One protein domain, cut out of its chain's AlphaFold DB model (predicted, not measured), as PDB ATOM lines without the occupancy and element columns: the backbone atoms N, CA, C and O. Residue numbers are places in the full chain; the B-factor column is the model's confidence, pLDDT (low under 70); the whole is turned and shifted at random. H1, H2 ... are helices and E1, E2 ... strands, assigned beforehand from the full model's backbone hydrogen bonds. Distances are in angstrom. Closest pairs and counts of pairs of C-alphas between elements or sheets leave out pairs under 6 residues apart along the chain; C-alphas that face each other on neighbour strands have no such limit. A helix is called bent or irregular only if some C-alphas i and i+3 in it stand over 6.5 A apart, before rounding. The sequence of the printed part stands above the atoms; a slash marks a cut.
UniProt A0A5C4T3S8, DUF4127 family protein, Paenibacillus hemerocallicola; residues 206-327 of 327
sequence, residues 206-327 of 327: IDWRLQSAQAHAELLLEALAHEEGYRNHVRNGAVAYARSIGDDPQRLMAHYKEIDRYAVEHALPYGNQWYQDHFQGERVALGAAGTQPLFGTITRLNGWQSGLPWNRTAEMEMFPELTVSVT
ATOM      1  N   ILE A 206      81.619 125.368 108.035       90.56
ATOM      2  CA  ILE A 206      81.580 124.568 109.260       90.56
ATOM      3  C   ILE A 206      82.942 124.508 109.960       90.56
ATOM      4  O   ILE A 206      82.981 124.557 111.187       90.56
ATOM      5  N   ASP A 207      84.038 124.493 109.202       92.88
ATOM      6  CA  ASP A 207      85.394 124.401 109.744       92.88
ATOM      7  C   ASP A 207      85.732 125.643 110.572       92.88
ATOM      8  O   ASP A 207      86.176 125.531 111.716       92.88
ATOM      9  N   TRP A 208      85.411 126.836 110.063       93.25
ATOM     10  CA  TRP A 208      85.575 128.083 110.808       93.25
ATOM     11  C   TRP A 208      84.736 128.104 112.093       93.25
ATOM     12  O   TRP A 208      85.190 128.577 113.136       93.25
ATOM     13  N   ARG A 209      83.500 127.589 112.043       94.00
ATOM     14  CA  ARG A 209      82.612 127.541 113.218       94.00
ATOM     15  C   ARG A 209      83.156 126.602 114.292       94.00
ATOM     16  O   ARG A 209      83.122 126.959 115.469       94.00
ATOM     17  N   LEU A 210      83.653 125.433 113.890       95.31
ATOM     18  CA  LEU A 210      84.292 124.473 114.789       95.31
ATOM     19  C   LEU A 210      85.551 125.069 115.410       95.31
ATOM     20  O   LEU A 210      85.683 125.028 116.627       95.31
ATOM     21  N   GLN A 211      86.409 125.706 114.609       95.62
ATOM     22  CA  GLN A 211      87.614 126.369 115.102       95.62
ATOM     23  C   GLN A 211      87.281 127.483 116.104       95.62
ATOM     24  O   GLN A 211      87.909 127.582 117.154       95.62
ATOM     25  N   SER A 212      86.258 128.297 115.825       95.44
ATOM     26  CA  SER A 212      85.810 129.335 116.758       95.44
ATOM     27  C   SER A 212      85.285 128.751 118.074       95.44
ATOM     28  O   SER A 212      85.543 129.314 119.137       95.44
ATOM     29  N   ALA A 213      84.537 127.647 118.023       96.88
ATOM     30  CA  ALA A 213      84.039 126.982 119.223       96.88
ATOM     31  C   ALA A 213      85.152 126.281 120.011       96.88
ATOM     32  O   ALA A 213      85.129 126.325 121.239       96.88
ATOM     33  N   GLN A 214      86.124 125.687 119.317       98.12
ATOM     34  CA  GLN A 214      87.316 125.097 119.912       98.12
ATOM     35  C   GLN A 214      88.127 126.157 120.660       98.12
ATOM     36  O   GLN A 214      88.300 126.020 121.864       98.12
ATOM     37  N   ALA A 215      88.514 127.247 119.989       97.69
ATOM     38  CA  ALA A 215      89.298 128.318 120.604       97.69
ATOM     39  C   ALA A 215      88.587 128.932 121.825       97.69
ATOM     40  O   ALA A 215      89.212 129.225 122.837       97.69
ATOM     41  N   HIS A 216      87.259 129.086 121.758       98.00
ATOM     42  CA  HIS A 216      86.461 129.547 122.897       98.00
ATOM     43  C   HIS A 216      86.525 128.584 124.091       98.00
ATOM     44  O   HIS A 216      86.748 129.007 125.222       98.00
ATOM     45  N   ALA A 217      86.338 127.285 123.846       98.50
ATOM     46  CA  ALA A 217      86.408 126.274 124.896       98.50
ATOM     47  C   ALA A 217      87.819 126.158 125.494       98.50
ATOM     48  O   ALA A 217      87.951 125.988 126.704       98.50
ATOM     49  N   GLU A 218      88.856 126.284 124.662       98.62
ATOM     50  CA  GLU A 218      90.255 126.279 125.092       98.62
ATOM     51  C   GLU A 218      90.559 127.460 126.019       98.62
ATOM     52  O   GLU A 218      91.110 127.237 127.091       98.62
ATOM     53  N   LEU A 219      90.106 128.676 125.684       97.56
ATOM     54  CA  LEU A 219      90.287 129.865 126.530       97.56
ATOM     55  C   LEU A 219      89.618 129.732 127.906       97.56
ATOM     56  O   LEU A 219      90.186 130.135 128.919       97.56
ATOM     57  N   LEU A 220      88.411 129.159 127.965       98.50
ATOM     58  CA  LEU A 220      87.731 128.921 129.242       98.50
ATOM     59  C   LEU A 220      88.466 127.883 130.094       98.50
ATOM     60  O   LEU A 220      88.599 128.052 131.307       98.50
ATOM     61  N   LEU A 221      88.912 126.793 129.469       98.69
ATOM     62  CA  LEU A 221      89.610 125.718 130.164       98.69
ATOM     63  C   LEU A 221      91.006 126.163 130.624       98.69
ATOM     64  O   LEU A 221      91.401 125.821 131.735       98.69
ATOM     65  N   GLU A 222      91.716 126.955 129.820       98.00
ATOM     66  CA  GLU A 222      92.976 127.600 130.200       98.00
ATOM     67  C   GLU A 222      92.788 128.469 131.446       98.00
ATOM     68  O   GLU A 222      93.513 128.289 132.426       98.00
ATOM     69  N   ALA A 223      91.790 129.362 131.442       96.38
ATOM     70  CA  ALA A 223      91.524 130.251 132.569       96.38
ATOM     71  C   ALA A 223      91.290 129.459 133.865       96.38
ATOM     72  O   ALA A 223      91.897 129.754 134.889       96.38
ATOM     73  N   LEU A 224      90.500 128.383 133.819       97.81
ATOM     74  CA  LEU A 224      90.267 127.524 134.987       97.81
ATOM     75  C   LEU A 224      91.521 126.755 135.413       97.81
ATOM     76  O   LEU A 224      91.849 126.712 136.598       97.81
ATOM     77  N   ALA A 225      92.253 126.168 134.466       97.94
ATOM     78  CA  ALA A 225      93.466 125.412 134.755       97.94
ATOM     79  C   ALA A 225      94.565 126.296 135.372       97.94
ATOM     80  O   ALA A 225      95.277 125.859 136.279       97.94
ATOM     81  N   HIS A 226      94.679 127.543 134.920       96.38
ATOM     82  CA  HIS A 226      95.637 128.510 135.436       96.38
ATOM     83  C   HIS A 226      95.157 129.184 136.732       96.38
ATOM     84  O   HIS A 226      95.839 129.119 137.757       96.38
ATOM     85  N   GLU A 227      94.007 129.851 136.713       95.19
ATOM     86  CA  GLU A 227      93.580 130.770 137.776       95.19
ATOM     87  C   GLU A 227      92.961 130.041 138.976       95.19
ATOM     88  O   GLU A 227      93.104 130.494 140.113       95.19
ATOM     89  N   GLU A 228      92.304 128.903 138.746       96.44
ATOM     90  CA  GLU A 228      91.794 128.040 139.813       96.44
ATOM     91  C   GLU A 228      92.792 126.916 140.102       96.44
ATOM     92  O   GLU A 228      93.270 126.804 141.226       96.44
ATOM     93  N   GLY A 229      93.209 126.153 139.089       97.50
ATOM     94  CA  GLY A 229      94.126 125.024 139.257       97.50
ATOM     95  C   GLY A 229      95.494 125.442 139.805       97.50
ATOM     96  O   GLY A 229      95.856 125.123 140.941       97.50
ATOM     97  N   TYR A 230      96.275 126.174 139.009       98.12
ATOM     98  CA  TYR A 230      97.630 126.562 139.402       98.12
ATOM     99  C   TYR A 230      97.643 127.597 140.534       98.12
ATOM    100  O   TYR A 230      98.296 127.375 141.561       98.12
ATOM    101  N   ARG A 231      96.943 128.730 140.380       96.94
ATOM    102  CA  ARG A 231      97.069 129.856 141.320       96.94
ATOM    103  C   ARG A 231      96.476 129.564 142.701       96.94
ATOM    104  O   ARG A 231      97.088 130.008 143.679       96.94
ATOM    105  N   ASN A 232      95.382 128.799 142.811       96.88
ATOM    106  CA  ASN A 232      94.818 128.454 144.125       96.88
ATOM    107  C   ASN A 232      95.546 127.281 144.784       96.88
ATOM    108  O   ASN A 232      95.801 127.336 145.989       96.88
ATOM    109  N   HIS A 233      95.901 126.240 144.023       97.88
ATOM    110  CA  HIS A 233      96.322 124.966 144.624       97.88
ATOM    111  C   HIS A 233      97.818 124.667 144.525       97.88
ATOM    112  O   HIS A 233      98.366 124.019 145.416       97.88
ATOM    113  N   VAL A 234      98.509 125.146 143.488       98.44
ATOM    114  CA  VAL A 234      99.888 124.712 143.182       98.44
ATOM    115  C   VAL A 234     100.926 125.784 143.487       98.44
ATOM    116  O   VAL A 234     102.002 125.481 144.010       98.44
ATOM    117  N   ARG A 235     100.610 127.050 143.206       97.94
ATOM    118  CA  ARG A 235     101.556 128.170 143.267       97.94
ATOM    119  C   ARG A 235     102.308 128.255 144.592       97.94
ATOM    120  O   ARG A 235     103.527 128.394 144.607       97.94
ATOM    121  N   ASN A 236     101.602 128.141 145.717       97.94
ATOM    122  CA  ASN A 236     102.226 128.223 147.041       97.94
ATOM    123  C   ASN A 236     103.228 127.081 147.281       97.94
ATOM    124  O   ASN A 236     104.275 127.302 147.892       97.94
ATOM    125  N   GLY A 237     102.940 125.884 146.760       98.44
ATOM    126  CA  GLY A 237     103.862 124.750 146.766       98.44
ATOM    127  C   GLY A 237     105.098 125.016 145.908       98.44
ATOM    128  O   GLY A 237     106.215 124.815 146.378       98.44
ATOM    129  N   ALA A 238     104.918 125.568 144.704       98.38
ATOM    130  CA  ALA A 238     106.026 125.924 143.815       98.38
ATOM    131  C   ALA A 238     106.934 127.004 144.433       98.38
ATOM    132  O   ALA A 238     108.158 126.879 144.405       98.38
ATOM    133  N   VAL A 239     106.342 128.017 145.077       98.56
ATOM    134  CA  VAL A 239     107.059 129.053 145.839       98.56
ATOM    135  C   VAL A 239     107.874 128.441 146.981       98.56
ATOM    136  O   VAL A 239     109.041 128.791 147.173       98.56
ATOM    137  N   ALA A 240     107.272 127.537 147.758       98.69
ATOM    138  CA  ALA A 240     107.952 126.866 148.861       98.69
ATOM    139  C   ALA A 240     109.088 125.962 148.361       98.69
ATOM    140  O   ALA A 240     110.173 125.966 148.944       98.69
ATOM    141  N   TYR A 241     108.862 125.242 147.260       98.56
ATOM    142  CA  TYR A 241     109.852 124.362 146.654       98.56
ATOM    143  C   TYR A 241     111.062 125.145 146.138       98.56
ATOM    144  O   TYR A 241     112.186 124.824 146.522       98.56
ATOM    145  N   ALA A 242     110.836 126.230 145.387       98.38
ATOM    146  CA  ALA A 242     111.893 127.124 144.911       98.38
ATOM    147  C   ALA A 242     112.796 127.611 146.056       98.38
ATOM    148  O   ALA A 242     114.017 127.461 146.006       98.38
ATOM    149  N   ARG A 243     112.189 128.094 147.148       98.38
ATOM    150  CA  ARG A 243     112.921 128.534 148.345       98.38
ATOM    151  C   ARG A 243     113.684 127.393 149.017       98.38
ATOM    152  O   ARG A 243     114.793 127.606 149.497       98.38
ATOM    153  N   SER A 244     113.106 126.192 149.060       98.25
ATOM    154  CA  SER A 244     113.722 125.031 149.720       98.25
ATOM    155  C   SER A 244     115.022 124.571 149.056       98.25
ATOM    156  O   SER A 244     115.897 124.043 149.738       98.25
ATOM    157  N   ILE A 245     115.166 124.818 147.751       97.69
ATOM    158  CA  ILE A 245     116.371 124.501 146.974       97.69
ATOM    159  C   ILE A 245     117.267 125.727 146.736       97.69
ATOM    160  O   ILE A 245     118.232 125.649 145.986       97.69
ATOM    161  N   GLY A 246     116.986 126.844 147.415       97.38
ATOM    162  CA  GLY A 246     117.834 128.036 147.415       97.38
ATOM    163  C   GLY A 246     117.647 128.984 146.229       97.38
ATOM    164  O   GLY A 246     118.535 129.801 145.992       97.38
ATOM    165  N   ASP A 247     116.529 128.906 145.501       97.56
ATOM    166  CA  ASP A 247     116.191 129.844 144.420       97.56
ATOM    167  C   ASP A 247     115.187 130.923 144.881       97.56
ATOM    168  O   ASP A 247     114.498 130.776 145.899       97.56
ATOM    169  N   ASP A 248     115.092 132.019 144.126       97.44
ATOM    170  CA  ASP A 248     114.129 133.098 144.371       97.44
ATOM    171  C   ASP A 248     112.860 132.878 143.526       97.44
ATOM    172  O   ASP A 248     112.918 132.991 142.303       97.44
ATOM    173  N   PRO A 249     111.679 132.627 144.124       97.19
ATOM    174  CA  PRO A 249     110.441 132.378 143.379       97.19
ATOM    175  C   PRO A 249     109.969 133.545 142.495       97.19
ATOM    176  O   PRO A 249     109.090 133.327 141.656       97.19
ATOM    177  N   GLN A 250     110.502 134.758 142.681       97.00
ATOM    178  CA  GLN A 250     110.254 135.923 141.820       97.00
ATOM    179  C   GLN A 250     111.322 136.099 140.731       97.00
ATOM    180  O   GLN A 250     111.148 136.914 139.825       97.00
ATOM    181  N   ARG A 251     112.429 135.354 140.819       96.94
ATOM    182  CA  ARG A 251     113.554 135.409 139.889       96.94
ATOM    183  C   ARG A 251     114.337 134.090 139.895       96.94
ATOM    184  O   ARG A 251     115.448 134.019 140.410       96.94
ATOM    185  N   LEU A 252     113.758 133.069 139.276       96.56
ATOM    186  CA  LEU A 252     114.345 131.742 139.120       96.56
ATOM    187  C   LEU A 252     115.597 131.809 138.241       96.56
ATOM    188  O   LEU A 252     115.506 132.123 137.053       96.56
ATOM    189  N   MET A 253     116.765 131.511 138.805       94.81
ATOM    190  CA  MET A 253     118.042 131.607 138.077       94.81
ATOM    191  C   MET A 253     118.833 130.299 138.062       94.81
ATOM    192  O   MET A 253     119.566 130.051 137.104       94.81
ATOM    193  N   ALA A 254     118.719 129.478 139.105       95.75
ATOM    194  CA  ALA A 254     119.585 128.316 139.305       95.75
ATOM    195  C   ALA A 254     118.860 126.994 139.026       95.75
ATOM    196  O   ALA A 254     119.423 126.098 138.399       95.75
ATOM    197  N   HIS A 255     117.596 126.898 139.435       97.06
ATOM    198  CA  HIS A 255     116.827 125.655 139.468       97.06
ATOM    199  C   HIS A 255     115.533 125.725 138.648       97.06
ATOM    200  O   HIS A 255     114.609 124.944 138.876       97.06
ATOM    201  N   TYR A 256     115.468 126.621 137.653       97.81
ATOM    202  CA  TYR A 256     114.271 126.846 136.832       97.81
ATOM    203  C   TYR A 256     113.629 125.539 136.339       97.81
ATOM    204  O   TYR A 256     112.458 125.305 136.599       97.81
ATOM    205  N   LYS A 257     114.398 124.645 135.697       97.88
ATOM    206  CA  LYS A 257     113.857 123.399 135.118       97.88
ATOM    207  C   LYS A 257     113.234 122.464 136.157       97.88
ATOM    208  O   LYS A 257     112.300 121.735 135.842       97.88
ATOM    209  N   GLU A 258     113.774 122.436 137.372       98.12
ATOM    210  CA  GLU A 258     113.265 121.577 138.446       98.12
ATOM    211  C   GLU A 258     111.959 122.139 139.016       98.12
ATOM    212  O   GLU A 258     111.028 121.379 139.278       98.12
ATOM    213  N   ILE A 259     111.877 123.465 139.145       98.50
ATOM    214  CA  ILE A 259     110.715 124.192 139.671       98.50
ATOM    215  C   ILE A 259     109.580 124.244 138.646       98.50
ATOM    216  O   ILE A 259     108.422 124.051 139.007       98.50
ATOM    217  N   ASP A 260     109.908 124.446 137.372       98.56
ATOM    218  CA  ASP A 260     108.975 124.375 136.248       98.56
ATOM    219  C   ASP A 260     108.340 122.983 136.154       98.56
ATOM    220  O   ASP A 260     107.119 122.853 136.182       98.56
ATOM    221  N   ARG A 261     109.158 121.921 136.197       98.50
ATOM    222  CA  ARG A 261     108.653 120.544 136.252       98.50
ATOM    223  C   ARG A 261     107.738 120.317 137.454       98.50
ATOM    224  O   ARG A 261     106.682 119.717 137.289       98.50
ATOM    225  N   TYR A 262     108.112 120.807 138.640       98.56
ATOM    226  CA  TYR A 262     107.246 120.727 139.818       98.56
ATOM    227  C   TYR A 262     105.892 121.404 139.557       98.56
ATOM    228  O   TYR A 262     104.854 120.796 139.814       98.56
ATOM    229  N   ALA A 263     105.890 122.631 139.024       98.56
ATOM    230  CA  ALA A 263     104.666 123.366 138.716       98.56
ATOM    231  C   ALA A 263     103.777 122.596 137.726       98.56
ATOM    232  O   ALA A 263     102.598 122.387 138.012       98.56
ATOM    233  N   VAL A 264     104.351 122.099 136.626       98.50
ATOM    234  CA  VAL A 264     103.642 121.317 135.600       98.50
ATOM    235  C   VAL A 264     103.041 120.035 136.172       98.50
ATOM    236  O   VAL A 264     101.839 119.803 136.033       98.50
ATOM    237  N   GLU A 265     103.843 119.216 136.855       98.50
ATOM    238  CA  GLU A 265     103.397 117.927 137.403       98.50
ATOM    239  C   GLU A 265     102.238 118.079 138.398       98.50
ATOM    240  O   GLU A 265     101.370 117.208 138.469       98.50
ATOM    241  N   HIS A 266     102.190 119.194 139.135       98.62
ATOM    242  CA  HIS A 266     101.150 119.453 140.128       98.62
ATOM    243  C   HIS A 266      99.937 120.208 139.564       98.62
ATOM    244  O   HIS A 266      98.851 120.066 140.116       98.62
ATOM    245  N   ALA A 267     100.078 120.973 138.474       98.50
ATOM    246  CA  ALA A 267      98.974 121.714 137.852       98.50
ATOM    247  C   ALA A 267      98.144 120.870 136.876       98.50
ATOM    248  O   ALA A 267      96.916 120.985 136.851       98.50
ATOM    249  N   LEU A 268      98.782 119.979 136.108       98.50
ATOM    250  CA  LEU A 268      98.094 119.144 135.116       98.50
ATOM    251  C   LEU A 268      96.929 118.309 135.683       98.50
ATOM    252  O   LEU A 268      95.905 118.217 135.000       98.50
ATOM    253  N   PRO A 269      97.003 117.716 136.895       98.62
ATOM    254  CA  PRO A 269      95.865 117.011 137.482       98.62
ATOM    255  C   PRO A 269      94.610 117.883 137.612       98.62
ATOM    256  O   PRO A 269      93.523 117.417 137.274       98.62
ATOM    257  N   TYR A 270      94.757 119.147 138.022       98.44
ATOM    258  CA  TYR A 270      93.636 120.084 138.140       98.44
ATOM    259  C   TYR A 270      93.065 120.456 136.772       98.44
ATOM    260  O   TYR A 270      91.853 120.393 136.581       98.44
ATOM    261  N   GLY A 271      93.920 120.771 135.790       98.38
ATOM    262  CA  GLY A 271      93.469 121.053 134.421       98.38
ATOM    263  C   GLY A 271      92.713 119.872 133.799       98.38
ATOM    264  O   GLY A 271      91.633 120.039 133.230       98.38
ATOM    265  N   ASN A 272      93.235 118.652 133.965       98.75
ATOM    266  CA  ASN A 272      92.580 117.431 133.489       98.75
ATOM    267  C   ASN A 272      91.238 117.184 134.186       98.75
ATOM    268  O   ASN A 272      90.290 116.750 133.530       98.75
ATOM    269  N   GLN A 273      91.145 117.462 135.488       98.56
ATOM    270  CA  GLN A 273      89.895 117.348 136.229       98.56
ATOM    271  C   GLN A 273      88.857 118.363 135.734       98.56
ATOM    272  O   GLN A 273      87.728 117.976 135.443       98.56
ATOM    273  N   TRP A 274      89.245 119.628 135.539       98.56
ATOM    274  CA  TRP A 274      88.368 120.645 134.952       98.56
ATOM    275  C   TRP A 274      87.826 120.213 133.590       98.56
ATOM    276  O   TRP A 274      86.620 120.305 133.356       98.56
ATOM    277  N   TYR A 275      88.685 119.677 132.720       98.81
ATOM    278  CA  TYR A 275      88.258 119.128 131.436       98.81
ATOM    279  C   TYR A 275      87.233 117.994 131.602       98.81
ATOM    280  O   TYR A 275      86.163 118.050 130.991       98.81
ATOM    281  N   GLN A 276      87.532 116.989 132.428       98.56
ATOM    282  CA  GLN A 276      86.660 115.825 132.638       98.56
ATOM    283  C   GLN A 276      85.292 116.219 133.203       98.56
ATOM    284  O   GLN A 276      84.268 115.729 132.731       98.56
ATOM    285  N   ASP A 277      85.276 117.127 134.176       98.31
ATOM    286  CA  ASP A 277      84.067 117.471 134.919       98.31
ATOM    287  C   ASP A 277      83.197 118.505 134.185       98.31
ATOM    288  O   ASP A 277      81.980 118.536 134.386       98.31
ATOM    289  N   HIS A 278      83.778 119.366 133.341       98.50
ATOM    290  CA  HIS A 278      83.063 120.533 132.803       98.50
ATOM    291  C   HIS A 278      83.134 120.733 131.287       98.50
ATOM    292  O   HIS A 278      82.428 121.614 130.785       98.50
ATOM    293  N   PHE A 279      83.941 119.959 130.558       98.62
ATOM    294  CA  PHE A 279      84.130 120.134 129.112       98.62
ATOM    295  C   PHE A 279      83.934 118.838 128.323       98.62
ATOM    296  O   PHE A 279      83.376 118.877 127.230       98.62
ATOM    297  N   GLN A 280      84.373 117.689 128.836       98.31
ATOM    298  CA  GLN A 280      84.327 116.432 128.097       98.31
ATOM    299  C   GLN A 280      82.889 116.022 127.751       98.31
ATOM    300  O   GLN A 280      82.063 115.776 128.624       98.31
ATOM    301  N   GLY A 281      82.607 115.882 126.455       97.88
ATOM    302  CA  GLY A 281      81.291 115.491 125.949       97.88
ATOM    303  C   GLY A 281      80.250 116.612 125.974       97.88
ATOM    304  O   GLY A 281      79.119 116.389 125.539       97.88
ATOM    305  N   GLU A 282      80.614 117.811 126.431       98.00
ATOM    306  CA  GLU A 282      79.695 118.939 126.500       98.00
ATOM    307  C   GLU A 282      79.420 119.528 125.113       98.00
ATOM    308  O   GLU A 282      80.257 119.509 124.199       98.00
ATOM    309  N   ARG A 283      78.198 120.044 124.952       96.06
ATOM    310  CA  ARG A 283      77.749 120.680 123.711       96.06
ATOM    311  C   ARG A 283      78.210 122.128 123.672       96.06
ATOM    312  O   ARG A 283      78.001 122.876 124.618       96.06
ATOM    313  N   VAL A 284      78.735 122.550 122.528       95.56
ATOM    314  CA  VAL A 284      79.147 123.934 122.275       95.56
ATOM    315  C   VAL A 284      78.399 124.504 121.079       95.56
ATOM    316  O   VAL A 284      78.241 123.847 120.051       95.56
ATOM    317  N   ALA A 285      77.923 125.741 121.200       94.12
ATOM    318  CA  ALA A 285      77.208 126.404 120.114       94.12
ATOM    319  C   ALA A 285      78.136 126.678 118.912       94.12
ATOM    320  O   ALA A 285      79.249 127.175 119.066       94.12
ATOM    321  N   LEU A 286      77.658 126.416 117.697       94.19
ATOM    322  CA  LEU A 286      78.323 126.766 116.429       94.19
ATOM    323  C   LEU A 286      77.602 127.924 115.711       94.19
ATOM    324  O   LEU A 286      77.870 128.221 114.542       94.19
ATOM    325  N   GLY A 287      76.654 128.557 116.407       90.75
ATOM    326  CA  GLY A 287      75.740 129.566 115.888       90.75
ATOM    327  C   GLY A 287      74.514 128.933 115.236       90.75
ATOM    328  O   GLY A 287      73.976 127.963 115.762       90.75
ATOM    329  N   ALA A 288      74.056 129.467 114.103       86.31
ATOM    330  CA  ALA A 288      72.838 128.990 113.443       86.31
ATOM    331  C   ALA A 288      73.014 128.792 111.928       86.31
ATOM    332  O   ALA A 288      73.853 129.438 111.287       86.31
ATOM    333  N   ALA A 289      72.220 127.886 111.358       80.25
ATOM    334  CA  ALA A 289      71.985 127.745 109.924       80.25
ATOM    335  C   ALA A 289      70.521 128.103 109.632       80.25
ATOM    336  O   ALA A 289      69.605 127.315 109.870       80.25
ATOM    337  N   GLY A 290      70.289 129.334 109.169       81.06
ATOM    338  CA  GLY A 290      68.939 129.896 109.128       81.06
ATOM    339  C   GLY A 290      68.376 130.022 110.545       81.06
ATOM    340  O   GLY A 290      68.980 130.679 111.388       81.06
ATOM    341  N   THR A 291      67.241 129.378 110.812       79.88
ATOM    342  CA  THR A 291      66.600 129.349 112.138       79.88
ATOM    343  C   THR A 291      67.029 128.165 113.003       79.88
ATOM    344  O   THR A 291      66.644 128.100 114.168       79.88
ATOM    345  N   GLN A 292      67.801 127.217 112.461       84.50
ATOM    346  CA  GLN A 292      68.211 126.029 113.205       84.50
ATOM    347  C   GLN A 292      69.530 126.284 113.945       84.50
ATOM    348  O   GLN A 292      70.532 126.605 113.297       84.50
ATOM    349  N   PRO A 293      69.562 126.142 115.282       89.25
ATOM    350  CA  PRO A 293      70.801 126.241 116.034       89.25
ATOM    351  C   PRO A 293      71.700 125.036 115.728       89.25
ATOM    352  O   PRO A 293      71.239 123.895 115.670       89.25
ATOM    353  N   LEU A 294      72.988 125.301 115.535       92.12
ATOM    354  CA  LEU A 294      74.010 124.292 115.287       92.12
ATOM    355  C   LEU A 294      74.881 124.116 116.522       92.12
ATOM    356  O   LEU A 294      75.232 125.085 117.199       92.12
ATOM    357  N   PHE A 295      75.271 122.873 116.773       94.69
ATOM    358  CA  PHE A 295      76.089 122.502 117.915       94.69
ATOM    359  C   PHE A 295      77.209 121.566 117.480       94.69
ATOM    360  O   PHE A 295      77.066 120.807 116.524       94.69
ATOM    361  N   GLY A 296      78.320 121.654 118.194       96.00
ATOM    362  CA  GLY A 296      79.362 120.646 118.203       96.00
ATOM    363  C   GLY A 296      79.483 120.051 119.597       96.00
ATOM    364  O   GLY A 296      78.820 120.488 120.543       96.00
ATOM    365  N   THR A 297      80.369 119.079 119.724       98.19
ATOM    366  CA  THR A 297      80.694 118.412 120.982       98.19
ATOM    367  C   THR A 297      82.194 118.491 121.209       98.19
ATOM    368  O   THR A 297      82.962 118.207 120.288       98.19
ATOM    369  N   ILE A 298      82.621 118.843 122.422       98.38
ATOM    370  CA  ILE A 298      84.028 118.735 122.827       98.38
ATOM    371  C   ILE A 298      84.319 117.249 123.074       98.38
ATOM    372  O   ILE A 298      83.850 116.664 124.047       98.38
ATOM    373  N   THR A 299      85.049 116.601 122.170       97.56
ATOM    374  CA  THR A 299      85.219 115.138 122.182       97.56
ATOM    375  C   THR A 299      86.521 114.684 122.824       97.56
ATOM    376  O   THR A 299      86.601 113.549 123.307       97.56
ATOM    377  N   ARG A 300      87.555 115.531 122.813       97.88
ATOM    378  CA  ARG A 300      88.897 115.154 123.263       97.88
ATOM    379  C   ARG A 300      89.704 116.353 123.758       97.88
ATOM    380  O   ARG A 300      89.595 117.438 123.200       97.88
ATOM    381  N   LEU A 301      90.562 116.086 124.739       98.56
ATOM    382  CA  LEU A 301      91.733 116.877 125.105       98.56
ATOM    383  C   LEU A 301      92.971 116.144 124.570       98.56
ATOM    384  O   LEU A 301      93.243 115.016 124.981       98.56
ATOM    385  N   ASN A 302      93.658 116.746 123.601       98.25
ATOM    386  CA  ASN A 302      94.820 116.168 122.920       98.25
ATOM    387  C   ASN A 302      96.107 116.337 123.731       98.25
ATOM    388  O   ASN A 302      96.992 115.486 123.661       98.25
ATOM    389  N   GLY A 303      96.188 117.397 124.532       97.94
ATOM    390  CA  GLY A 303      97.329 117.671 125.390       97.94
ATOM    391  C   GLY A 303      97.281 119.074 125.976       97.94
ATOM    392  O   GLY A 303      96.305 119.804 125.801       97.94
ATOM    393  N   TRP A 304      98.364 119.420 126.665       98.50
ATOM    394  CA  TRP A 304      98.603 120.743 127.224       98.50
ATOM    395  C   TRP A 304      99.963 121.246 126.759       98.50
ATOM    396  O   TRP A 304     100.959 120.528 126.886       98.50
ATOM    397  N   GLN A 305     100.026 122.493 126.304       98.00
ATOM    398  CA  GLN A 305     101.258 123.266 126.371       98.00
ATOM    399  C   GLN A 305     101.276 123.958 127.735       98.00
ATOM    400  O   GLN A 305     100.406 124.772 128.040       98.00
ATOM    401  N   SER A 306     102.240 123.581 128.575       97.75
ATOM    402  CA  SER A 306     102.296 124.044 129.958       97.75
ATOM    403  C   SER A 306     103.721 124.283 130.434       97.75
ATOM    404  O   SER A 306     104.646 123.584 130.016       97.75
ATOM    405  N   GLY A 307     103.874 125.278 131.303       97.94
ATOM    406  CA  GLY A 307     105.157 125.687 131.866       97.94
ATOM    407  C   GLY A 307     105.078 127.072 132.497       97.94
ATOM    408  O   GLY A 307     104.092 127.790 132.340       97.94
ATOM    409  N   LEU A 308     106.110 127.458 133.232       98.00
ATOM    410  CA  LEU A 308     106.270 128.822 133.720       98.00
ATOM    411  C   LEU A 308     106.683 129.715 132.533       98.00
ATOM    412  O   LEU A 308     107.742 129.502 131.956       98.00
ATOM    413  N   PRO A 309     105.894 130.727 132.136       95.88
ATOM    414  CA  PRO A 309     106.243 131.563 130.978       95.88
ATOM    415  C   PRO A 309     107.459 132.457 131.242       95.88
ATOM    416  O   PRO A 309     108.107 132.960 130.324       95.88
ATOM    417  N   TRP A 310     107.770 132.672 132.518       95.44
ATOM    418  CA  TRP A 310     108.805 133.579 132.977       95.44
ATOM    419  C   TRP A 310     109.659 132.898 134.036       95.44
ATOM    420  O   TRP A 310     109.265 131.905 134.644       95.44
ATOM    421  N   ASN A 311     110.807 133.498 134.343       96.31
ATOM    422  CA  ASN A 311     111.679 133.073 135.437       96.31
ATOM    423  C   ASN A 311     111.072 133.401 136.819       96.31
ATOM    424  O   ASN A 311     111.727 134.013 137.655       96.31
ATOM    425  N   ARG A 312     109.809 133.048 137.065       97.44
ATOM    426  CA  ARG A 312     109.092 133.233 138.329       97.44
ATOM    427  C   ARG A 312     107.920 132.262 138.426       97.44
ATOM    428  O   ARG A 312     107.450 131.729 137.434       97.44
ATOM    429  N   THR A 313     107.424 132.084 139.640       97.50
ATOM    430  CA  THR A 313     106.315 131.172 139.982       97.50
ATOM    431  C   THR A 313     104.962 131.888 140.090       97.50
ATOM    432  O   THR A 313     104.058 131.412 140.761       97.50
ATOM    433  N   ALA A 314     104.823 133.095 139.543       94.56
ATOM    434  CA  ALA A 314     103.633 133.914 139.780       94.56
ATOM    435  C   ALA A 314     102.411 133.451 138.961       94.56
ATOM    436  O   ALA A 314     101.298 133.419 139.495       94.56
ATOM    437  N   GLU A 315     102.650 133.019 137.725       93.81
ATOM    438  CA  GLU A 315     101.667 132.533 136.758       93.81
ATOM    439  C   GLU A 315     102.235 131.340 135.988       93.81
ATOM    440  O   GLU A 315     103.441 131.079 136.021       93.81
ATOM    441  N   MET A 316     101.355 130.621 135.299       95.12
ATOM    442  CA  MET A 316     101.705 129.431 134.540       95.12
ATOM    443  C   MET A 316     100.913 129.389 133.233       95.12
ATOM    444  O   MET A 316      99.711 129.645 133.235       95.12
ATOM    445  N   GLU A 317     101.575 129.037 132.133       96.56
ATOM    446  CA  GLU A 317     100.906 128.690 130.880       96.56
ATOM    447  C   GLU A 317     100.195 127.349 131.054       96.56
ATOM    448  O   GLU A 317     100.798 126.371 131.505       96.56
ATOM    449  N   MET A 318      98.916 127.301 130.691       97.31
ATOM    450  CA  MET A 318      98.086 126.097 130.737       97.31
ATOM    451  C   MET A 318      97.205 126.043 129.488       97.31
ATOM    452  O   MET A 318      95.986 126.050 129.596       97.31
ATOM    453  N   PHE A 319      97.810 126.004 128.300       98.00
ATOM    454  CA  PHE A 319      97.077 126.018 127.033       98.00
ATOM    455  C   PHE A 319      96.608 124.604 126.655       98.00
ATOM    456  O   PHE A 319      97.450 123.755 126.334       98.00
ATOM    457  N   PRO A 320      95.297 124.307 126.691       98.56
ATOM    458  CA  PRO A 320      94.778 123.022 126.245       98.56
ATOM    459  C   PRO A 320      94.681 122.973 124.717       98.56
ATOM    460  O   PRO A 320      94.369 123.970 124.072       98.56
ATOM    461  N   GLU A 321      94.855 121.786 124.145       98.44
ATOM    462  CA  GLU A 321      94.494 121.509 122.751       98.44
ATOM    463  C   GLU A 321      93.250 120.615 122.733       98.44
ATOM    464  O   GLU A 321      93.315 119.432 123.083       98.44
ATOM    465  N   LEU A 322      92.099 121.165 122.350       98.50
ATOM    466  CA  LEU A 322      90.819 120.457 122.329       98.50
ATOM    467  C   LEU A 322      90.444 119.993 120.918       98.50
ATOM    468  O   LEU A 322      90.907 120.501 119.904       98.50
ATOM    469  N   THR A 323      89.545 119.016 120.829       98.12
ATOM    470  CA  THR A 323      88.860 118.670 119.578       98.12
ATOM    471  C   THR A 323      87.368 118.882 119.733       98.12
ATOM    472  O   THR A 323      86.736 118.298 120.613       98.12
ATOM    473  N   VAL A 324      86.803 119.685 118.830       97.75
ATOM    474  CA  VAL A 324      85.359 119.859 118.679       97.75
ATOM    475  C   VAL A 324      84.915 119.176 117.394       97.75
ATOM    476  O   VAL A 324      85.499 119.380 116.332       97.75
ATOM    477  N   SER A 325      83.881 118.346 117.480       94.12
ATOM    478  CA  SER A 325      83.314 117.631 116.333       94.12
ATOM    479  C   SER A 325      81.848 118.002 116.148       94.12
ATOM    480  O   SER A 325      81.159 118.303 117.122       94.12
ATOM    481  N   VAL A 326      81.368 117.991 114.903       87.31
ATOM    482  CA  VAL A 326      79.936 118.168 114.617       87.31
ATOM    483  C   VAL A 326      79.170 116.990 115.209       87.31
ATOM    484  O   VAL A 326      79.621 115.847 115.092       87.31
ATOM    485  N   THR A 327      78.046 117.289 115.857       67.12
ATOM    486  CA  THR A 327      77.095 116.280 116.332       67.12
ATOM    487  C   THR A 327      76.130 115.882 115.224       67.12
ATOM    488  O   THR A 327      75.668 116.783 114.489       67.12
TER     489      THR A 327
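Overview. This is residues 206 to 327 of the 327 residues of the protein "DUF4127 family protein" of Paenibacillus hemerocallicola (UniProt A0A5C4T3S8). Picture a long rod: a strongly twisted ribbon of three strands, E1 E2 E3, with the long arm H1a of the bent helix H1 packed on one of its faces, and helix H2 packed steeply on residues 221 to 233 of that arm and over part of E2 and E3. Away from the sheet, the short arm H1b folds back with H2 into a helical hairpin; the turn between E1 and E2 lies at the opposite end of the rod. The printed part has 122 residues, with two named helices followed by three strands, H1 H2 E1 E2 E3; the sheet, in the order E1 - E2 - E3, is antiparallel throughout, and the class is mixed, helices and strands. The whole is loose, with a radius of gyration of the C-alphas of 17.4 A, and spans 62 by 23 by 19 A.

Arrangement. Start with the sheet: E1, residues 283 to 289, E2, residues 292 to 307, and E3, residues 317 to 326, form a meander, each strand the antiparallel neighbour of the one before. Look between E1 and E2, a hairpin, for N 286 and O 294 at 2.8 A; between E2 and E3, also a hairpin, find N 302 and O 321 at 2.8 A. E2 bends by 63 degrees at residue 302. H1, residues 206 to 244, was assigned as one helix by its hydrogen bonds but is bent, with C-alphas 233 and 236 7.2 A apart; its arms are H1a, residues 206 to 233, and H1b, residues 236 to 244, at a steep tilt of 57 degrees. H1a is on one face of the sheet, giving two layers, a helix over a sheet; its closest C-alphas to E3 are Glu 222 and Met 318, 5.4 A. H2, residues 256 to 278, is on the sheet at a height of 8.2 A, over E2 and E3. H2 touches residues 221 to 233 of H1a, closest C-alphas Ala 225 and Gly 271 at 4.4 A, at a steep tilt of 61 degrees, opposite ways. With residues 259 to 263 it touches H1b, closest C-alphas Ala 238 and Ala 263 at 5.9 A, at a shallow tilt of 14 degrees, opposite ways. H1b is apart from the three strands. Every O i to N i+4 pair of H1b is within hydrogen-bond range, as are 22 of 24 in H1a and 17 of 19 in H2.

Along the chain. Find C-alpha 283 at (77.749, 120.680, 123.711); E1 runs 16.5 A from there. E2 covers 41.4 A, and E3 runs 28.5 A to C-alpha 326 at (79.936, 118.168, 114.617). H1a begins at C-alpha 206, (81.580, 124.568, 109.260), and runs 38.3 A; H1b runs 12.2 A. H2 runs 32.1 A, with a kink of 27 degrees near residue 266; it is neither bent nor irregular, but only just: C-alphas 266 and 269 are 6.4 A apart.

Size, cuts and confidence. The two C-alphas farthest apart are those of Gly 246 and Thr 291, 62.2 A. The printed part has no cut; the link from H1 to H2, 11 residues, is long. Mean pLDDT of the printed part is 96.2, and residue 327, the chain's last, is under 70.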